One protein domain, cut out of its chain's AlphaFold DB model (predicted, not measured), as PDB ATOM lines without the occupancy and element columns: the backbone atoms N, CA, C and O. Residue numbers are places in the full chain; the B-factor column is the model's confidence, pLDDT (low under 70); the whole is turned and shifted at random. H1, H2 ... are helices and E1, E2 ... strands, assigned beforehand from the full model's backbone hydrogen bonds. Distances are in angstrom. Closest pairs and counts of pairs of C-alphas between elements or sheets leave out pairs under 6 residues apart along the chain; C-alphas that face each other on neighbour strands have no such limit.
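Overview. This is residues 270 to 416 of the 603 residues of an uncharacterized protein of Apis cerana cerana (UniProt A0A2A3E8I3). A strongly twisted sheet, E9 E8 E7 E6 E10, makes a wall; near its E10 edge comes the small two-strand sheet E2 E5, whose E2 runs on into the hairpin E3 and E4. The long helix H1 is near E5 but off the large sheet, the short H2 has one end by Leu 313 of E4, and loop residues 318 to 323 stick out. The printed part has 147 residues with two named helices and ten named strands, along the chain E1 H1 E2 E3 E4 E5 E6 E7 E8 E9 H2 E10. The three sheets are antiparallel, and the class is mixed, helices and strands. The whole is compact, with a radius of gyration of the C-alphas of 15.6 A and spans of 44 by 36 by 33 A.

Arrangement. Start at E1, residues 270 to 272, which pairs with no named strand. Next comes H1, residues 275 to 291; its Ile 278 and Ala 272 of E1 have the closest C-alphas of the two, 6.6 A apart. Look then at E2, residues 297 to 299, antiparallel to E5, residues 331 to 333, with N 299 and O 331 at 2.8 A. H1 and E5 are near each other, with 5 pairs of C-alphas within 10 A. E2 runs on at 33 degrees into E3, residues 301 to 304, which forms a hairpin with E4, residues 310 to 313; N 313 and O 301 are 2.7 A apart. A meander follows, each strand the antiparallel neighbour of the one before: E6, residues 338 to 342, E7, 348 to 359, E8, 362 to 370, and E9, 373 to 380. Within hydrogen-bond range are N 341 and O 349 at 2.8 A, N 352 and O 369 at 2.8 A, and N 368 and O 378 at 2.8 A. E7 bends by 73 degrees at residue 352, and E9 by 61 degrees at residue 376. H2, residues 392 to 398, is not on this sheet, nor is H1. E10, residues 413 to 415, is an edge strand beside E6, with N 414 and O 340 at 2.8 A. The closest C-alphas of E5 and E10, those of Ile 332 and Pro 415, are 7.4 A apart. Every O i to N i+4 pair in H1 and H2 is within hydrogen-bond range.

Along the chain. Find C-alpha 270 at (217.437, 133.823, 272.277), where E1 begins. H1 runs 24.4 A from C-alpha 275 at (223.050, 140.115, 279.833). E7 spans 28.2 A, E8 24.3 A and E9 16.4 A. E10 ends at C-alpha 415, (221.977, 140.903, 268.164).

Size, cuts and confidence. The C-alphas of Asn 322 and Asn 375, the two farthest apart, are 46.6 A from each other. The printed part has no cut. The links E4 to E5, E9 to H2 and H2 to E10 are long. Residues 315 to 324 have pLDDT under 70.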
ATOM      1  N   TYR A 270     217.007 134.324 270.973       96.06
ATOM      2  CA  TYR A 270     217.437 133.823 272.277       96.06
ATOM      3  C   TYR A 270     216.991 134.750 273.414       96.06
ATOM      4  O   TYR A 270     217.321 135.940 273.415       96.06
ATOM      5  N   ILE A 271     216.273 134.216 274.405       95.94
ATOM      6  CA  ILE A 271     215.791 134.966 275.570       95.94
ATOM      7  C   ILE A 271     216.459 134.461 276.850       95.94
ATOM      8  O   ILE A 271     216.411 133.273 277.167       95.94
ATOM      9  N   ALA A 272     217.042 135.377 277.624       94.50
ATOM     10  CA  ALA A 272     217.680 135.063 278.903       94.50
ATOM     11  C   ALA A 272     217.338 136.073 280.010       94.50
ATOM     12  O   ALA A 272     216.838 137.167 279.762       94.50
ATOM     13  N   GLN A 273     217.608 135.743 281.268       91.00
ATOM     14  CA  GLN A 273     217.413 136.649 282.402       91.00
ATOM     15  C   GLN A 273     218.519 137.700 282.464       91.00
ATOM     16  O   GLN A 273     218.241 138.867 282.751       91.00
ATOM     17  N   THR A 274     219.765 137.306 282.186       90.94
ATOM     18  CA  THR A 274     220.934 138.172 282.366       90.94
ATOM     19  C   THR A 274     221.654 138.497 281.058       90.94
ATOM     20  O   THR A 274     221.828 137.651 280.182       90.94
ATOM     21  N   HIS A 275     222.179 139.724 280.953       91.44
ATOM     22  CA  HIS A 275     223.050 140.115 279.833       91.44
ATOM     23  C   HIS A 275     224.297 139.238 279.728       91.44
ATOM     24  O   HIS A 275     224.776 138.989 278.633       91.44
ATOM     25  N   ARG A 276     224.767 138.686 280.849       90.69
ATOM     26  CA  ARG A 276     225.876 137.740 280.855       90.69
ATOM     27  C   ARG A 276     225.561 136.465 280.067       90.69
ATOM     28  O   ARG A 276     226.428 135.985 279.347       90.69
ATOM     29  N   LYS A 277     224.350 135.911 280.180       91.94
ATOM     30  CA  LYS A 277     223.937 134.744 279.380       91.94
ATOM     31  C   LYS A 277     223.838 135.085 277.896       91.94
ATOM     32  O   LYS A 277     224.262 134.282 277.073       91.94
ATOM     33  N   ILE A 278     223.382 136.294 277.564       94.06
ATOM     34  CA  ILE A 278     223.426 136.812 276.188       94.06
ATOM     35  C   ILE A 278     224.878 136.906 275.694       94.06
ATOM     36  O   ILE A 278     225.187 136.390 274.630       94.06
ATOM     37  N   THR A 279     225.799 137.469 276.480       93.25
ATOM     38  CA  THR A 279     227.236 137.504 276.149       93.25
ATOM     39  C   THR A 279     227.786 136.097 275.895       93.25
ATOM     40  O   THR A 279     228.465 135.883 274.898       93.25
ATOM     41  N   MET A 280     227.441 135.115 276.738       91.88
ATOM     42  CA  MET A 280     227.836 133.712 276.533       91.88
ATOM     43  C   MET A 280     227.254 133.116 275.241       91.88
ATOM     44  O   MET A 280     227.959 132.389 274.547       91.88
ATOM     45  N   ARG A 281     225.994 133.432 274.900       94.38
ATOM     46  CA  ARG A 281     225.355 133.031 273.633       94.38
ATOM     47  C   ARG A 281     226.123 133.582 272.430       94.38
ATOM     48  O   ARG A 281     226.383 132.841 271.492       94.38
ATOM     49  N   LEU A 282     226.526 134.851 272.481       94.75
ATOM     50  CA  LEU A 282     227.302 135.494 271.415       94.75
ATOM     51  C   LEU A 282     228.711 134.895 271.283       94.75
ATOM     52  O   LEU A 282     229.187 134.704 270.169       94.75
ATOM     53  N   SER A 283     229.354 134.515 272.390       93.38
ATOM     54  CA  SER A 283     230.619 133.771 272.337       93.38
ATOM     55  C   SER A 283     230.462 132.397 271.678       93.38
ATOM     56  O   SER A 283     231.275 132.050 270.824       93.38
ATOM     57  N   ARG A 284     229.404 131.641 272.012       94.06
ATOM     58  CA  ARG A 284     229.090 130.379 271.316       94.06
ATOM     59  C   ARG A 284     228.770 130.602 269.838       94.06
ATOM     60  O   ARG A 284     229.095 129.751 269.021       94.06
ATOM     61  N   PHE A 285     228.188 131.749 269.484       96.00
ATOM     62  CA  PHE A 285     227.907 132.090 268.088       96.00
ATOM     63  C   PHE A 285     229.179 132.260 267.278       96.00
ATOM     64  O   PHE A 285     229.296 131.676 266.210       96.00
ATOM     65  N   ILE A 286     230.163 132.972 267.821       95.25
ATOM     66  CA  ILE A 286     231.479 133.097 267.189       95.25
ATOM     67  C   ILE A 286     232.129 131.723 267.000       95.25
ATOM     68  O   ILE A 286     232.598 131.421 265.908       95.25
ATOM     69  N   GLN A 287     232.112 130.873 268.031       95.62
ATOM     70  CA  GLN A 287     232.666 129.515 267.943       95.62
ATOM     71  C   GLN A 287     231.969 128.679 266.861       95.62
ATOM     72  O   GLN A 287     232.632 128.000 266.081       95.62
ATOM     73  N   TYR A 288     230.641 128.770 266.778       96.12
ATOM     74  CA  TYR A 288     229.862 128.116 265.734       96.12
ATOM     75  C   TYR A 288     230.262 128.617 264.340       96.12
ATOM     76  O   TYR A 288     230.608 127.805 263.489       96.12
ATOM     77  N   LEU A 289     230.307 129.935 264.120       96.38
ATOM     78  CA  LEU A 289     230.705 130.531 262.837       96.38
ATOM     79  C   LEU A 289     232.109 130.087 262.412       96.38
ATOM     80  O   LEU A 289     232.312 129.730 261.255       96.38
ATOM     81  N   GLN A 290     233.050 130.042 263.360       96.12
ATOM     82  CA  GLN A 290     234.406 129.535 263.139       96.12
ATOM     83  C   GLN A 290     234.404 128.056 262.733       96.12
ATOM     84  O   GLN A 290     235.078 127.697 261.773       96.12
ATOM     85  N   SER A 291     233.619 127.210 263.411       96.31
ATOM     86  CA  SER A 291     233.540 125.773 263.101       96.31
ATOM     87  C   SER A 291     232.969 125.466 261.714       96.31
ATOM     88  O   SER A 291     233.354 124.468 261.113       96.31
ATOM     89  N   ILE A 292     232.092 126.329 261.189       96.06
ATOM     90  CA  ILE A 292     231.507 126.177 259.848       96.06
ATOM     91  C   ILE A 292     232.216 127.026 258.781       96.06
ATOM     92  O   ILE A 292     231.761 127.079 257.642       96.06
ATOM     93  N   GLY A 293     233.288 127.739 259.145       95.69
ATOM     94  CA  GLY A 293     234.019 128.627 258.237       95.69
ATOM     95  C   GLY A 293     233.200 129.807 257.696       95.69
ATOM     96  O   GLY A 293     233.517 130.328 256.629       95.69
ATOM     97  N   LYS A 294     232.135 130.238 258.389       96.12
ATOM     98  CA  LYS A 294     231.293 131.365 257.959       96.12
ATOM     99  C   LYS A 294     231.981 132.692 258.321       96.12
ATOM    100  O   LYS A 294     232.220 132.927 259.508       96.12
ATOM    101  N   PRO A 295     232.264 133.580 257.347       95.50
ATOM    102  CA  PRO A 295     232.861 134.884 257.624       95.50
ATOM    103  C   PRO A 295     231.967 135.747 258.516       95.50
ATOM    104  O   PRO A 295     230.742 135.745 258.376       95.50
ATOM    105  N   TYR A 296     232.588 136.500 259.419       96.31
ATOM    106  CA  TYR A 296     231.913 137.452 260.294       96.31
ATOM    107  C   TYR A 296     232.833 138.625 260.630       96.31
ATOM    108  O   TYR A 296     234.056 138.511 260.556       96.31
ATOM    109  N   VAL A 297     232.238 139.741 261.052       95.50
ATOM    110  CA  VAL A 297     232.969 140.943 261.466       95.50
ATOM    111  C   VAL A 297     232.590 141.322 262.890       95.50
ATOM    112  O   VAL A 297     231.414 141.445 263.219       95.50
ATOM    113  N   GLU A 298     233.583 141.548 263.748       94.44
ATOM    114  CA  GLU A 298     233.374 142.189 265.048       94.44
ATOM    115  C   GLU A 298     233.530 143.709 264.899       94.44
ATOM    116  O   GLU A 298     234.635 144.238 264.995       94.44
ATOM    117  N   ALA A 299     232.430 144.429 264.667       94.12
ATOM    118  CA  ALA A 299     232.460 145.884 264.548       94.12
ATOM    119  C   ALA A 299     232.618 146.544 265.936       94.12
ATOM    120  O   ALA A 299     231.757 146.346 266.807       94.12
ATOM    121  N   PRO A 300     233.685 147.330 266.185       93.44
ATOM    122  CA  PRO A 300     233.848 148.048 267.446       93.44
ATOM    123  C   PRO A 300     232.850 149.204 267.547       93.44
ATOM    124  O   PRO A 300     232.327 149.686 266.543       93.44
ATOM    125  N   TYR A 301     232.567 149.636 268.775       93.50
ATOM    126  CA  TYR A 301     231.895 150.916 269.018       93.50
ATOM    127  C   TYR A 301     232.912 152.047 268.916       93.50
ATOM    128  O   TYR A 301     234.087 151.813 269.174       93.50
ATOM    129  N   PHE A 302     232.473 153.261 268.603       92.75
ATOM    130  CA  PHE A 302     233.361 154.418 268.482       92.75
ATOM    131  C   PHE A 302     232.923 155.566 269.391       92.75
ATOM    132  O   PHE A 302     231.747 155.670 269.743       92.75
ATOM    133  N   TYR A 303     233.869 156.425 269.753       92.19
ATOM    134  CA  TYR A 303     233.639 157.697 270.436       92.19
ATOM    135  C   TYR A 303     234.562 158.766 269.841       92.19
ATOM    136  O   TYR A 303     235.528 158.421 269.163       92.19
ATOM    137  N   HIS A 304     234.257 160.038 270.089       87.69
ATOM    138  CA  HIS A 304     235.138 161.152 269.741       87.69
ATOM    139  C   HIS A 304     236.057 161.471 270.917       87.69
ATOM    140  O   HIS A 304     235.569 161.638 272.041       87.69
ATOM    141  N   ASP A 305     237.365 161.517 270.671       85.00
ATOM    142  CA  ASP A 305     238.334 161.900 271.691       85.00
ATOM    143  C   ASP A 305     238.332 163.418 271.967       85.00
ATOM    144  O   ASP A 305     237.538 164.177 271.410       85.00
ATOM    145  N   SER A 306     239.217 163.891 272.850       83.56
ATOM    146  CA  SER A 306     239.328 165.323 273.166       83.56
ATOM    147  C   SER A 306     239.746 166.204 271.982       83.56
ATOM    148  O   SER A 306     239.591 167.418 272.061       83.56
ATOM    149  N   ASN A 307     240.287 165.609 270.917       84.69
ATOM    150  CA  ASN A 307     240.697 166.282 269.687       84.69
ATOM    151  C   ASN A 307     239.707 166.017 268.536       84.69
ATOM    152  O   ASN A 307     240.035 166.274 267.381       84.69
ATOM    153  N   ASP A 308     238.514 165.502 268.855       82.12
ATOM    154  CA  ASP A 308     237.445 165.153 267.916       82.12
ATOM    155  C   ASP A 308     237.793 164.021 266.927       82.12
ATOM    156  O   ASP A 308     237.117 163.825 265.914       82.12
ATOM    157  N   PHE A 309     238.818 163.212 267.226       85.12
ATOM    158  CA  PHE A 309     239.128 162.022 266.436       85.12
ATOM    159  C   PHE A 309     238.197 160.865 266.791       85.12
ATOM    160  O   PHE A 309     237.933 160.581 267.961       85.12
ATOM    161  N   ILE A 310     237.747 160.135 265.768       85.50
ATOM    162  CA  ILE A 310     236.944 158.922 265.931       85.50
ATOM    163  C   ILE A 310     237.855 157.788 266.409       85.50
ATOM    164  O   ILE A 310     238.686 157.278 265.659       85.50
ATOM    165  N   VAL A 311     237.668 157.353 267.654       88.75
ATOM    166  CA  VAL A 311     238.473 156.300 268.277       88.75
ATOM    167  C   VAL A 311     237.629 155.040 268.501       88.75
ATOM    168  O   VAL A 311     236.569 155.103 269.137       88.75
ATOM    169  N   PRO A 312     238.074 153.863 268.024       89.50
ATOM    170  CA  PRO A 312     237.414 152.599 268.321       89.50
ATOM    171  C   PRO A 312     237.604 152.188 269.789       89.50
ATOM    172  O   PRO A 312     238.708 152.166 270.335       89.50
ATOM    173  N   LEU A 313     236.514 151.764 270.422       86.62
ATOM    174  CA  LEU A 313     236.503 151.114 271.724       86.62
ATOM    175  C   LEU A 313     236.865 149.644 271.559       86.62
ATOM    176  O   LEU A 313     236.010 148.782 271.341       86.62
ATOM    177  N   PHE A 314     238.147 149.348 271.732       74.25
ATOM    178  CA  PHE A 314     238.598 147.990 271.988       74.25
ATOM    179  C   PHE A 314     238.656 147.777 273.501       74.25
ATOM    180  O   PHE A 314     239.476 148.398 274.183       74.25
ATOM    181  N   PRO A 315     237.826 146.897 274.079       59.50
ATOM    182  CA  PRO A 315     238.028 146.520 275.464       59.50
ATOM    183  C   PRO A 315     239.387 145.848 275.561       59.50
ATOM    184  O   PRO A 315     239.706 144.958 274.765       59.50
ATOM    185  N   LYS A 316     240.171 146.218 276.573       55.72
ATOM    186  CA  LYS A 316     241.367 145.467 276.946       55.72
ATOM    187  C   LYS A 316     240.937 144.039 277.311       55.72
ATOM    188  O   LYS A 316     240.636 143.753 278.465       55.72
ATOM    189  N   ARG A 317     240.945 143.111 276.340       51.97
ATOM    190  CA  ARG A 317     240.698 141.665 276.547       51.97
ATOM    191  C   ARG A 317     241.660 141.059 277.595       51.97
ATOM    192  O   ARG A 317     241.426 139.954 278.066       51.97
ATOM    193  N   LYS A 318     242.733 141.780 277.960       42.88
ATOM    194  CA  LYS A 318     243.797 141.369 278.888       42.88
ATOM    195  C   LYS A 318     243.516 141.611 280.380       42.88
ATOM    196  O   LYS A 318     244.244 141.058 281.199       42.88
ATOM    197  N   GLU A 319     242.476 142.348 280.773       43.38
ATOM    198  CA  GLU A 319     242.151 142.508 282.201       43.38
ATOM    199  C   GLU A 319     241.238 141.371 282.690       43.38
ATOM    200  O   GLU A 319     240.013 141.459 282.732       43.38
ATOM    201  N   SER A 320     241.915 140.295 283.101       41.25
ATOM    202  CA  SER A 320     241.456 139.129 283.864       41.25
ATOM    203  C   SER A 320     240.813 137.975 283.079       41.25
ATOM    204  O   SER A 320     239.672 138.010 282.624       41.25
ATOM    205  N   LYS A 321     241.511 136.835 283.098       45.31
ATOM    206  CA  LYS A 321     240.965 135.502 282.792       45.31
ATOM    207  C   LYS A 321     239.800 135.089 283.727       45.31
ATOM    208  O   LYS A 321     239.226 134.026 283.531       45.31
ATOM    209  N   ASN A 322     239.422 135.933 284.700       41.94
ATOM    210  CA  ASN A 322     238.453 135.635 285.760       41.94
ATOM    211  C   ASN A 322     237.233 136.584 285.829       41.94
ATOM    212  O   ASN A 322     236.274 136.259 286.533       41.94
ATOM    213  N   VAL A 323     237.183 137.715 285.105       48.91
ATOM    214  CA  VAL A 323     235.980 138.574 285.088       48.91
ATOM    215  C   VAL A 323     235.039 138.131 283.973       48.91
ATOM    216  O   VAL A 323     235.196 138.445 282.796       48.91
ATOM    217  N   ARG A 324     233.991 137.407 284.370       60.03
ATOM    218  CA  ARG A 324     232.824 137.101 283.533       60.03
ATOM    219  C   ARG A 324     232.197 138.414 283.025       60.03
ATOM    220  O   ARG A 324     231.509 139.093 283.786       60.03
ATOM    221  N   MET A 325     232.433 138.772 281.759       73.50
ATOM    222  CA  MET A 325     231.955 140.035 281.176       73.50
ATOM    223  C   MET A 325     230.420 140.137 281.200       73.50
ATOM    224  O   MET A 325     229.705 139.213 280.804       73.50
ATOM    225  N   LYS A 326     229.904 141.279 281.677       84.75
ATOM    226  CA  LYS A 326     228.458 141.549 281.774       84.75
ATOM    227  C   LYS A 326     227.819 141.771 280.403       84.75
ATOM    228  O   LYS A 326     226.727 141.261 280.174       84.75
ATOM    229  N   PHE A 327     228.488 142.519 279.530       90.00
ATOM    230  CA  PHE A 327     228.044 142.828 278.173       90.00
ATOM    231  C   PHE A 327     229.087 142.365 277.156       90.00
ATOM    232  O   PHE A 327     230.265 142.236 277.490       90.00
ATOM    233  N   PHE A 328     228.640 142.114 275.928       89.75
ATOM    234  CA  PHE A 328     229.524 141.795 274.814       89.75
ATOM    235  C   PHE A 328     230.132 143.097 274.259       89.75
ATOM    236  O   PHE A 328     229.450 144.116 274.264       89.75
ATOM    237  N   PRO A 329     231.402 143.138 273.849       88.62
ATOM    238  CA  PRO A 329     232.069 144.410 273.569       88.62
ATOM    239  C   PRO A 329     231.868 145.000 272.172       88.62
ATOM    240  O   PRO A 329     232.052 146.197 271.995       88.62
ATOM    241  N   THR A 330     231.534 144.173 271.189       92.38
ATOM    242  CA  THR A 330     231.465 144.537 269.768       92.38
ATOM    243  C   THR A 330     230.088 144.187 269.203       92.38
ATOM    244  O   THR A 330     229.302 143.482 269.838       92.38
ATOM    245  N   LEU A 331     229.751 144.694 268.021       95.00
ATOM    246  CA  LEU A 331     228.598 144.224 267.260       95.00
ATOM    247  C   LEU A 331     229.074 143.140 266.284       95.00
ATOM    248  O   LEU A 331     229.877 143.420 265.401       95.00
ATOM    249  N   ILE A 332     228.593 141.906 266.447       95.94
ATOM    250  CA  ILE A 332     228.910 140.802 265.528       95.94
ATOM    251  C   ILE A 332     228.028 140.941 264.287       95.94
ATOM    252  O   ILE A 332     226.804 140.853 264.400       95.94
ATOM    253  N   LEU A 333     228.635 141.130 263.121       97.56
ATOM    254  CA  LEU A 333     227.978 141.258 261.822       97.56
ATOM    255  C   LEU A 333     228.212 139.992 260.992       97.56
ATOM    256  O   LEU A 333     229.357 139.586 260.794       97.56
ATOM    257  N   VAL A 334     227.128 139.373 260.524       97.38
ATOM    258  CA  VAL A 334     227.149 138.159 259.702       97.38
ATOM    259  C   VAL A 334     226.070 138.256 258.632       97.38
ATOM    260  O   VAL A 334     224.883 138.377 258.943       97.38
ATOM    261  N   GLU A 335     226.467 138.181 257.368       97.19
ATOM    262  CA  GLU A 335     225.527 138.185 256.246       97.19
ATOM    263  C   GLU A 335     224.617 136.950 256.276       97.19
ATOM    264  O   GLU A 335     225.062 135.815 256.499       97.19
ATOM    265  N   GLY A 336     223.326 137.184 256.053       95.19
ATOM    266  CA  GLY A 336     222.247 136.205 256.139       95.19
ATOM    267  C   GLY A 336     221.622 136.055 257.530       95.19
ATOM    268  O   GLY A 336     220.620 135.353 257.656       95.19
ATOM    269  N   TYR A 337     222.152 136.708 258.572       95.62
ATOM    270  CA  TYR A 337     221.613 136.603 259.934       95.62
ATOM    271  C   TYR A 337     220.638 137.720 260.295       95.62
ATOM    272  O   TYR A 337     220.676 138.828 259.752       95.62
ATOM    273  N   LYS A 338     219.751 137.406 261.246       95.38
ATOM    274  CA  LYS A 338     218.731 138.319 261.764       95.38
ATOM    275  C   LYS A 338     219.293 139.240 262.845       95.38
ATOM    276  O   LYS A 338     220.120 138.836 263.661       95.38
ATOM    277  N   TYR A 339     218.771 140.460 262.880       96.06
ATOM    278  CA  TYR A 339     219.083 141.507 263.846       96.06
ATOM    279  C   TYR A 339     217.811 142.240 264.269       96.06
ATOM    280  O   TYR A 339     216.797 142.235 263.570       96.06
ATOM    281  N   ILE A 340     217.879 142.906 265.421       94.06
ATOM    282  CA  ILE A 340     216.874 143.890 265.828       94.06
ATOM    283  C   ILE A 340     217.396 145.267 265.415       94.06
ATOM    284  O   ILE A 340     218.319 145.785 266.046       94.06
ATOM    285  N   TYR A 341     216.812 145.851 264.375       94.81
ATOM    286  CA  TYR A 341     217.051 147.233 263.964       94.81
ATOM    287  C   TYR A 341     216.180 148.184 264.788       94.81
ATOM    288  O   TYR A 341     214.994 147.920 264.997       94.81
ATOM    289  N   ILE A 342     216.769 149.271 265.288       92.44
ATOM    290  CA  ILE A 342     216.067 150.292 266.074       92.44
ATOM    291  C   ILE A 342     216.263 151.641 265.394       92.44
ATOM    292  O   ILE A 342     217.371 152.179 265.394       92.44
ATOM    293  N   ASN A 343     215.194 152.197 264.828       89.75
ATOM    294  CA  ASN A 343     215.267 153.504 264.179       89.75
ATOM    295  C   ASN A 343     215.436 154.644 265.209       89.75
ATOM    296  O   ASN A 343     215.512 154.415 266.421       89.75
ATOM    297  N   GLU A 344     215.517 155.883 264.731       86.44
ATOM    298  CA  GLU A 344     215.721 157.054 265.592       86.44
ATOM    299  C   GLU A 344     214.565 157.277 266.581       86.44
ATOM    300  O   GLU A 344     214.822 157.642 267.731       86.44
ATOM    301  N   ASP A 345     213.336 156.920 266.190       83.31
ATOM    302  CA  ASP A 345     212.116 156.990 267.015       83.31
ATOM    303  C   ASP A 345     211.986 155.846 268.043       83.31
ATOM    304  O   ASP A 345     211.049 155.796 268.851       83.31
ATOM    305  N   GLY A 346     212.914 154.885 268.021       82.06
ATOM    306  CA  GLY A 346     212.907 153.731 268.914       82.06
ATOM    307  C   GLY A 346     211.942 152.610 268.519       82.06
ATOM    308  O   GLY A 346     211.619 151.773 269.363       82.06
ATOM    309  N   ILE A 347     211.499 152.575 267.262       85.38
ATOM    310  CA  ILE A 347     210.706 151.485 266.689       85.38
ATOM    311  C   ILE A 347     211.624 150.299 266.398       85.38
ATOM    312  O   ILE A 347     212.637 150.417 265.703       85.38
ATOM    313  N   ASN A 348     211.236 149.135 266.912       88.50
ATOM    314  CA  ASN A 348     211.971 147.892 266.746       88.50
ATOM    315  C   ASN A 348     211.491 147.131 265.508       88.50
ATOM    316  O   ASN A 348     210.338 146.717 265.441       88.50
ATOM    317  N   ASN A 349     212.408 146.847 264.589       89.00
ATOM    318  CA  ASN A 349     212.160 146.032 263.406       89.00
ATOM    319  C   ASN A 349     213.087 144.818 263.392       89.00
ATOM    320  O   ASN A 349     214.227 144.885 263.852       89.00
ATOM    321  N   ILE A 350     212.599 143.706 262.854       92.00
ATOM    322  CA  ILE A 350     213.417 142.517 262.620       92.00
ATOM    323  C   ILE A 350     213.909 142.586 261.186       92.00
ATOM    324  O   ILE A 350     213.108 142.738 260.259       92.00
ATOM    325  N   VAL A 351     215.223 142.511 261.021       95.06
ATOM    326  CA  VAL A 351     215.877 142.659 259.722       95.06
ATOM    327  C   VAL A 351     216.909 141.563 259.513       95.06
ATOM    328  O   VAL A 351     217.481 141.061 260.478       95.06
ATOM    329  N   VAL A 352     217.156 141.207 258.260       96.50
ATOM    330  CA  VAL A 352     218.258 140.336 257.842       96.50
ATOM    331  C   VAL A 352     219.370 141.217 257.287       96.50
ATOM    332  O   VAL A 352     219.098 142.105 256.482       96.50
ATOM    333  N   LEU A 353     220.611 140.985 257.714       97.62
ATOM    334  CA  LEU A 353     221.779 141.626 257.114       97.62
ATOM    335  C   LEU A 353     222.071 140.960 255.766       97.62
ATOM    336  O   LEU A 353     222.468 139.799 255.742       97.62
ATOM    337  N   GLU A 354     221.853 141.661 254.656       97.12
ATOM    338  CA  GLU A 354     222.089 141.116 253.313       97.12
ATOM    339  C   GLU A 354     223.551 141.224 252.898       97.12
ATOM    340  O   GLU A 354     224.091 140.269 252.350       97.12
ATOM    341  N   ASN A 355     224.168 142.382 253.138       97.38
ATOM    342  CA  ASN A 355     225.515 142.675 252.659       97.38
ATOM    343  C   ASN A 355     226.223 143.690 253.571       97.38
ATOM    344  O   ASN A 355     225.592 144.633 254.069       97.38
ATOM    345  N   ILE A 356     227.528 143.506 253.763       97.75
ATOM    346  CA  ILE A 356     228.437 144.458 254.403       97.75
ATOM    347  C   ILE A 356     229.215 145.190 253.300       97.75
ATOM    348  O   ILE A 356     230.064 144.609 252.631       97.75
ATOM    349  N   VAL A 357     228.941 146.482 253.108       96.75
ATOM    350  CA  VAL A 357     229.575 147.276 252.045       96.75
ATOM    351  C   VAL A 357     230.854 147.915 252.570       96.75
ATOM    352  O   VAL A 357     230.823 148.651 253.563       96.75
ATOM    353  N   TYR A 358     231.967 147.663 251.880       95.38
ATOM    354  CA  TYR A 358     233.287 148.181 252.233       95.38
ATOM    355  C   TYR A 358     233.738 149.315 251.310       95.38
ATOM    356  O   TYR A 358     233.430 149.320 250.120       95.38
ATOM    357  N   GLU A 359     234.506 150.245 251.867       93.50
ATOM    358  CA  GLU A 359     235.249 151.298 251.168       93.50
ATOM    359  C   GLU A 359     236.605 151.431 251.876       93.50
ATOM    360  O   GLU A 359     236.641 151.534 253.099       93.50
ATOM    361  N   ASP A 360     237.713 151.310 251.142       88.56
ATOM    362  CA  ASP A 360     239.085 151.384 251.681       88.56
ATOM    363  C   ASP A 360     239.356 150.488 252.912       88.56
ATOM    364  O   ASP A 360     240.032 150.877 253.861       88.56
ATOM    365  N   ASN A 361     238.839 149.251 252.891       84.75
ATOM    366  CA  ASN A 361     238.884 148.265 253.988       84.75
ATOM    367  C   ASN A 361     238.070 148.622 255.246       84.75
ATOM    368  O   ASN A 361     238.075 147.859 256.216       84.75
ATOM    369  N   GLU A 362     237.309 149.714 255.233       88.12
ATOM    370  CA  GLU A 362     236.364 150.065 256.290       88.12
ATOM    371  C   GLU A 362     234.920 149.762 255.886       88.12
ATOM    372  O   GLU A 362     234.562 149.750 254.712       88.12
ATOM    373  N   ILE A 363     234.053 149.512 256.872       93.75
ATOM    374  CA  ILE A 363     232.622 149.312 256.606       93.75
ATOM    375  C   ILE A 363     231.968 150.675 256.365       93.75
ATOM    376  O   ILE A 363     231.766 151.436 257.316       93.75
ATOM    377  N   LYS A 364     231.556 150.927 255.122       94.44
ATOM    378  CA  LYS A 364     230.825 152.129 254.705       94.44
ATOM    379  C   LYS A 364     229.373 152.105 255.182       94.44
ATOM    380  O   LYS A 364     228.893 153.045 255.819       94.44
ATOM    381  N   CYS A 365     228.657 151.025 254.875       96.94
ATOM    382  CA  CYS A 365     227.257 150.835 255.248       96.94
ATOM    383  C   CYS A 365     226.891 149.346 255.327       96.94
ATOM    384  O   CYS A 365     227.643 148.469 254.901       96.94
ATOM    385  N   LEU A 366     225.723 149.063 255.905       98.25
ATOM    386  CA  LEU A 366     225.118 147.734 255.923       98.25
ATOM    387  C   LEU A 366     223.816 147.768 255.134       98.25
ATOM    388  O   LEU A 366     222.983 148.640 255.370       98.25
ATOM    389  N   ARG A 367     223.609 146.784 254.261       97.88
ATOM    390  CA  ARG A 367     222.341 146.594 253.556       97.88
ATOM    391  C   ARG A 367     221.463 145.634 254.348       97.88
ATOM    392  O   ARG A 367     221.845 144.486 254.572       97.88
ATOM    393  N   ILE A 368     220.300 146.099 254.786       97.56
ATOM    394  CA  ILE A 368     219.359 145.336 255.608       97.56
ATOM    395  C   ILE A 368     218.026 145.149 254.886       97.56
ATOM    396  O   ILE A 368     217.533 146.065 254.235       97.56
ATOM    397  N   ARG A 369     217.411 143.975 255.045       96.69
ATOM    398  CA  ARG A 369     216.067 143.667 254.535       96.69
ATOM    399  C   ARG A 369     215.098 143.437 255.680       96.69
ATOM    400  O   ARG A 369     215.418 142.713 256.621       96.69
ATOM    401  N   PHE A 370     213.902 144.006 255.600       93.25
ATOM    402  CA  PHE A 370     212.887 143.848 256.642       93.25
ATOM    403  C   PHE A 370     212.211 142.475 256.548       93.25
ATOM    404  O   PHE A 370     211.723 142.080 255.492       93.25
ATOM    405  N   GLU A 371     212.121 141.758 257.671       88.00
ATOM    406  CA  GLU A 371     211.499 140.424 257.718       88.00
ATOM    407  C   GLU A 371     210.002 140.480 257.368       88.00
ATOM    408  O   GLU A 371     209.470 139.604 256.692       88.00
ATOM    409  N   ASN A 372     209.327 141.555 257.787       83.69
ATOM    410  CA  ASN A 372     207.898 141.762 257.547       83.69
ATOM    411  C   ASN A 372     207.597 142.368 256.165       83.69
ATOM    412  O   ASN A 372     206.433 142.480 255.791       83.69
ATOM    413  N   ASN A 373     208.622 142.787 255.418       86.19
ATOM    414  CA  ASN A 373     208.478 143.340 254.076       86.19
ATOM    415  C   ASN A 373     209.720 142.998 253.248       86.19
ATOM    416  O   ASN A 373     210.679 143.766 253.203       86.19
ATOM    417  N   TYR A 374     209.677 141.841 252.583       83.69
ATOM    418  CA  TYR A 374     210.785 141.292 251.796       83.69
ATOM    419  C   TYR A 374     211.281 142.230 250.686       83.69
ATOM    420  O   TYR A 374     212.441 142.142 250.302       83.69
ATOM    421  N   ASN A 375     210.440 143.152 250.212       87.94
ATOM    422  CA  ASN A 375     210.804 144.103 249.163       87.94
ATOM    423  C   ASN A 375     211.459 145.377 249.717       87.94
ATOM    424  O   ASN A 375     212.011 146.165 248.954       87.94
ATOM    425  N   ARG A 376     211.392 145.607 251.036       92.25
ATOM    426  CA  ARG A 376     211.995 146.774 251.680       92.25
ATOM    427  C   ARG A 376     213.428 146.454 252.075       92.25
ATOM    428  O   ARG A 376     213.673 145.688 253.010       92.25
ATOM    429  N   ILE A 377     214.349 147.103 251.379       93.94
ATOM    430  CA  ILE A 377     215.784 147.038 251.616       93.94
ATOM    431  C   ILE A 377     216.277 148.454 251.898       93.94
ATOM    432  O   ILE A 377     215.907 149.389 251.191       93.94
ATOM    433  N   GLU A 378     217.096 148.605 252.930       95.62
ATOM    434  CA  GLU A 378     217.659 149.889 253.339       95.62
ATOM    435  C   GLU A 378     219.161 149.773 253.564       95.62
ATOM    436  O   GLU A 378     219.659 148.752 254.040       95.62
ATOM    437  N   GLU A 379     219.882 150.845 253.253       97.00
ATOM    438  CA  GLU A 379     221.268 151.004 253.666       97.00
ATOM    439  C   GLU A 379     221.324 151.796 254.966       97.00
ATOM    440  O   GLU A 379     220.861 152.934 255.044       97.00
ATOM    441  N   ILE A 380     221.923 151.201 255.994       97.50
ATOM    442  CA  ILE A 380     222.147 151.858 257.276       97.50
ATOM    443  C   ILE A 380     223.629 152.171 257.460       97.50
ATOM    444  O   ILE A 380     224.514 151.373 257.141       97.50
ATOM    445  N   LYS A 381     223.900 153.350 258.009       96.00
ATOM    446  CA  LYS A 381     225.247 153.825 258.331       96.00
ATOM    447  C   LYS A 381     225.482 153.773 259.837       96.00
ATOM    448  O   LYS A 381     224.553 153.561 260.623       96.00
ATOM    449  N   ARG A 382     226.737 153.961 260.248       94.75
ATOM    450  CA  ARG A 382     227.045 154.234 261.654       94.75
ATOM    451  C   ARG A 382     226.456 155.590 262.018       94.75
ATOM    452  O   ARG A 382     226.619 156.552 261.276       94.75
ATOM    453  N   ILE A 383     225.789 155.647 263.160       95.00
ATOM    454  CA  ILE A 383     225.186 156.872 263.682       95.00
ATOM    455  C   ILE A 383     225.529 157.029 265.157       95.00
ATOM    456  O   ILE A 383     225.885 156.058 265.836       95.00
ATOM    457  N   LYS A 384     225.365 158.249 265.666       94.81
ATOM    458  CA  LYS A 384     225.386 158.524 267.097       94.81
ATOM    459  C   LYS A 384     224.204 157.817 267.749       94.81
ATOM    460  O   LYS A 384     223.049 158.181 267.542       94.81
ATOM    461  N   LEU A 385     224.492 156.805 268.557       93.81
ATOM    462  CA  LEU A 385     223.467 156.013 269.213       93.81
ATOM    463  C   LEU A 385     222.744 156.859 270.250       93.81
ATOM    464  O   LEU A 385     223.325 157.311 271.242       93.81
ATOM    465  N   ASN A 386     221.437 156.996 270.083       88.75
ATOM    466  CA  ASN A 386     220.589 157.621 271.083       88.75
ATOM    467  C   ASN A 386     220.206 156.616 272.195       88.75
ATOM    468  O   ASN A 386     220.638 155.458 272.233       88.75
ATOM    469  N   TYR A 387     219.391 157.061 273.151       81.12
ATOM    470  CA  TYR A 387     218.985 156.240 274.293       81.12
ATOM    471  C   TYR A 387     217.949 155.148 273.960       81.12
ATOM    472  O   TYR A 387     217.586 154.380 274.863       81.12
ATOM    473  N   TYR A 388     217.414 155.117 272.732       83.25
ATOM    474  CA  TYR A 388     216.571 154.033 272.218       83.25
ATOM    475  C   TYR A 388     217.432 152.896 271.671       83.25
ATOM    476  O   TYR A 388     217.143 151.724 271.924       83.25
ATOM    477  N   GLN A 389     218.527 153.238 270.991       90.56
ATOM    478  CA  GLN A 389     219.395 152.297 270.283       90.56
ATOM    479  C   GLN A 389     220.397 151.596 271.203       90.56
ATOM    480  O   GLN A 389     220.666 150.407 271.015       90.56
ATOM    481  N   ILE A 390     220.817 152.223 272.307       90.06
ATOM    482  CA  ILE A 390     221.657 151.576 273.327       90.06
ATOM    483  C   ILE A 390     221.105 151.712 274.751       90.06
ATOM    484  O   ILE A 390     220.602 152.756 275.165       90.06
ATOM    485  N   LEU A 391     221.221 150.631 275.532       87.69
ATOM    486  CA  LEU A 391     220.881 150.631 276.953       87.69
ATOM    487  C   LEU A 391     221.845 151.556 277.730       87.69
ATOM    488  O   LEU A 391     223.056 151.360 277.625       87.69
ATOM    489  N   PRO A 392     221.361 152.465 278.597       83.75
ATOM    490  CA  PRO A 392     222.226 153.360 279.373       83.75
ATOM    491  C   PRO A 392     223.301 152.632 280.192       83.75
ATOM    492  O   PRO A 392     224.462 153.017 280.176       83.75
ATOM    493  N   ALA A 393     222.951 151.516 280.839       84.44
ATOM    494  CA  ALA A 393     223.914 150.715 281.598       84.44
ATOM    495  C   ALA A 393     224.990 150.050 280.719       84.44
ATOM    496  O   ALA A 393     226.073 149.750 281.216       84.44
ATOM    497  N   TYR A 394     224.689 149.790 279.444       89.19
ATOM    498  CA  TYR A 394     225.655 149.249 278.490       89.19
ATOM    499  C   TYR A 394     226.559 150.362 277.948       89.19
ATOM    500  O   TYR A 394     227.771 150.188 277.931       89.19
ATOM    501  N   ARG A 395     225.997 151.540 277.641       89.12
ATOM    502  CA  ARG A 395     226.771 152.745 277.300       89.12
ATOM    503  C   ARG A 395     227.774 153.103 278.400       89.12
ATOM    504  O   ARG A 395     228.959 153.197 278.120       89.12
ATOM    505  N   LEU A 396     227.317 153.208 279.650       86.25
ATOM    506  CA  LEU A 396     228.185 153.490 280.804       86.25
ATOM    507  C   LEU A 396     229.269 152.423 280.999       86.25
ATOM    508  O   LEU A 396     230.355 152.721 281.479       86.25
ATOM    509  N   TRP A 397     228.976 151.166 280.654       87.44
ATOM    510  CA  TRP A 397     229.966 150.094 280.722       87.44
ATOM    511  C   TRP A 397     231.030 150.222 279.622       87.44
ATOM    512  O   TRP A 397     232.206 150.031 279.919       87.44
ATOM    513  N   LEU A 398     230.633 150.575 278.393       87.56
ATOM    514  CA  LEU A 398     231.547 150.812 277.269       87.56
ATOM    515  C   LEU A 398     232.445 152.035 277.510       87.56
ATOM    516  O   LEU A 398     233.645 151.965 277.269       87.56
ATOM    517  N   LEU A 399     231.877 153.119 278.040       86.88
ATOM    518  CA  LEU A 399     232.567 154.392 278.276       86.88
ATOM    519  C   LEU A 399     233.226 154.491 279.660       86.88
ATOM    520  O   LEU A 399     233.691 155.556 280.039       86.88
ATOM    521  N   ARG A 400     233.309 153.405 280.440       83.81
ATOM    522  CA  ARG A 400     233.783 153.452 281.840       83.81
ATOM    523  C   ARG A 400     235.163 154.106 282.019       83.81
ATOM    524  O   ARG A 400     235.423 154.675 283.073       83.81
ATOM    525  N   ASN A 401     236.030 153.994 281.013       79.62
ATOM    526  CA  ASN A 401     237.390 154.542 281.023       79.62
ATOM    527  C   ASN A 401     237.538 155.792 280.131       79.62
ATOM    528  O   ASN A 401     238.656 156.234 279.887       79.62
ATOM    529  N   VAL A 402     236.428 156.334 279.625       81.06
ATOM    530  CA  VAL A 402     236.371 157.523 278.770       81.06
ATOM    531  C   VAL A 402     235.738 158.644 279.592       81.06
ATOM    532  O   VAL A 402     234.619 158.506 280.068       81.06
ATOM    533  N   ILE A 403     236.478 159.732 279.817       74.44
ATOM    534  CA  ILE A 403     236.077 160.791 280.767       74.44
ATOM    535  C   ILE A 403     235.455 162.004 280.053       74.44
ATOM    536  O   ILE A 403     234.689 162.747 280.656       74.44
ATOM    537  N   HIS A 404     235.769 162.217 278.776       77.56
ATOM    538  CA  HIS A 404     235.490 163.471 278.066       77.56
ATOM    539  C   HIS A 404     234.254 163.434 277.155       77.56
ATOM    540  O   HIS A 404     233.922 164.458 276.566       77.56
ATOM    541  N   THR A 405     233.560 162.297 277.017       79.81
ATOM    542  CA  THR A 405     232.372 162.210 276.155       79.81
ATOM    543  C   THR A 405     231.359 161.168 276.623       79.81
ATOM    544  O   THR A 405     231.723 160.119 277.152       79.81
ATOM    545  N   ASP A 406     230.080 161.457 276.367       80.31
ATOM    546  CA  ASP A 406     228.948 160.528 276.494       80.31
ATOM    547  C   ASP A 406     228.470 159.999 275.127       80.31
ATOM    548  O   ASP A 406     227.467 159.273 275.030       80.31
ATOM    549  N   GLU A 407     229.157 160.391 274.053       88.75
ATOM    550  CA  GLU A 407     228.825 159.998 272.695       88.75
ATOM    551  C   GLU A 407     229.304 158.587 272.381       88.75
ATOM    552  O   GLU A 407     230.380 158.151 272.785       88.75
ATOM    553  N   LEU A 408     228.481 157.859 271.632       93.12
ATOM    554  CA  LEU A 408     228.789 156.504 271.222       93.12
ATOM    555  C   LEU A 408     228.217 156.261 269.833       93.12
ATOM    556  O   LEU A 408     227.023 156.461 269.621       93.12
ATOM    557  N   TRP A 409     229.051 155.793 268.919       94.88
ATOM    558  CA  TRP A 409     228.710 155.597 267.517       94.88
ATOM    559  C   TRP A 409     228.756 154.114 267.148       94.88
ATOM    560  O   TRP A 409     229.692 153.397 267.513       94.88
ATOM    561  N   GLN A 410     227.716 153.641 266.456       95.94
ATOM    562  CA  GLN A 410     227.595 152.269 265.946       95.94
ATOM    563  C   GLN A 410     226.477 152.191 264.897       95.94
ATOM    564  O   GLN A 410     225.657 153.102 264.779       95.94
ATOM    565  N   PHE A 411     226.398 151.083 264.161       97.19
ATOM    566  CA  PHE A 411     225.174 150.727 263.449       97.19
ATOM    567  C   PHE A 411     224.012 150.510 264.440       97.19
ATOM    568  O   PHE A 411     224.201 149.862 265.473       97.19
ATOM    569  N   PRO A 412     222.792 150.985 264.142       96.44
ATOM    570  CA  PRO A 412     221.614 150.865 265.014       96.44
ATOM    571  C   PRO A 412     220.998 149.449 265.040       96.44
ATOM    572  O   PRO A 412     219.778 149.270 265.020       96.44
ATOM    573  N   LEU A 413     221.849 148.425 265.092       96.69
ATOM    574  CA  LEU A 413     221.483 147.019 265.177       96.69
ATOM    575  C   LEU A 413     221.778 146.471 266.572       96.69
ATOM    576  O   LEU A 413     222.751 146.838 267.232       96.69
ATOM    577  N   ARG A 414     220.960 145.515 267.002       93.94
ATOM    578  CA  ARG A 414     221.241 144.656 268.151       93.94
ATOM    579  C   ARG A 414     221.241 143.194 267.719       93.94
ATOM    580  O   ARG A 414     220.438 142.828 266.855       93.94
ATOM    581  N   PRO A 415     222.070 142.343 268.353       93.56
ATOM    582  CA  PRO A 415     221.977 140.903 268.164       93.56
ATOM    583  C   PRO A 415     220.556 140.409 268.430       93.56
ATOM    584  O   PRO A 415     219.852 140.984 269.268       93.56
ATOM    585  N   TYR A 416     220.153 139.331 267.759       93.62
ATOM    586  CA  TYR A 416     218.806 138.755 267.826       93.62
ATOM    587  C   TYR A 416     218.532 138.016 269.146       93.62
ATOM    588  O   TYR A 416     218.284 136.816 269.221       93.62
TER     589      TYR A 416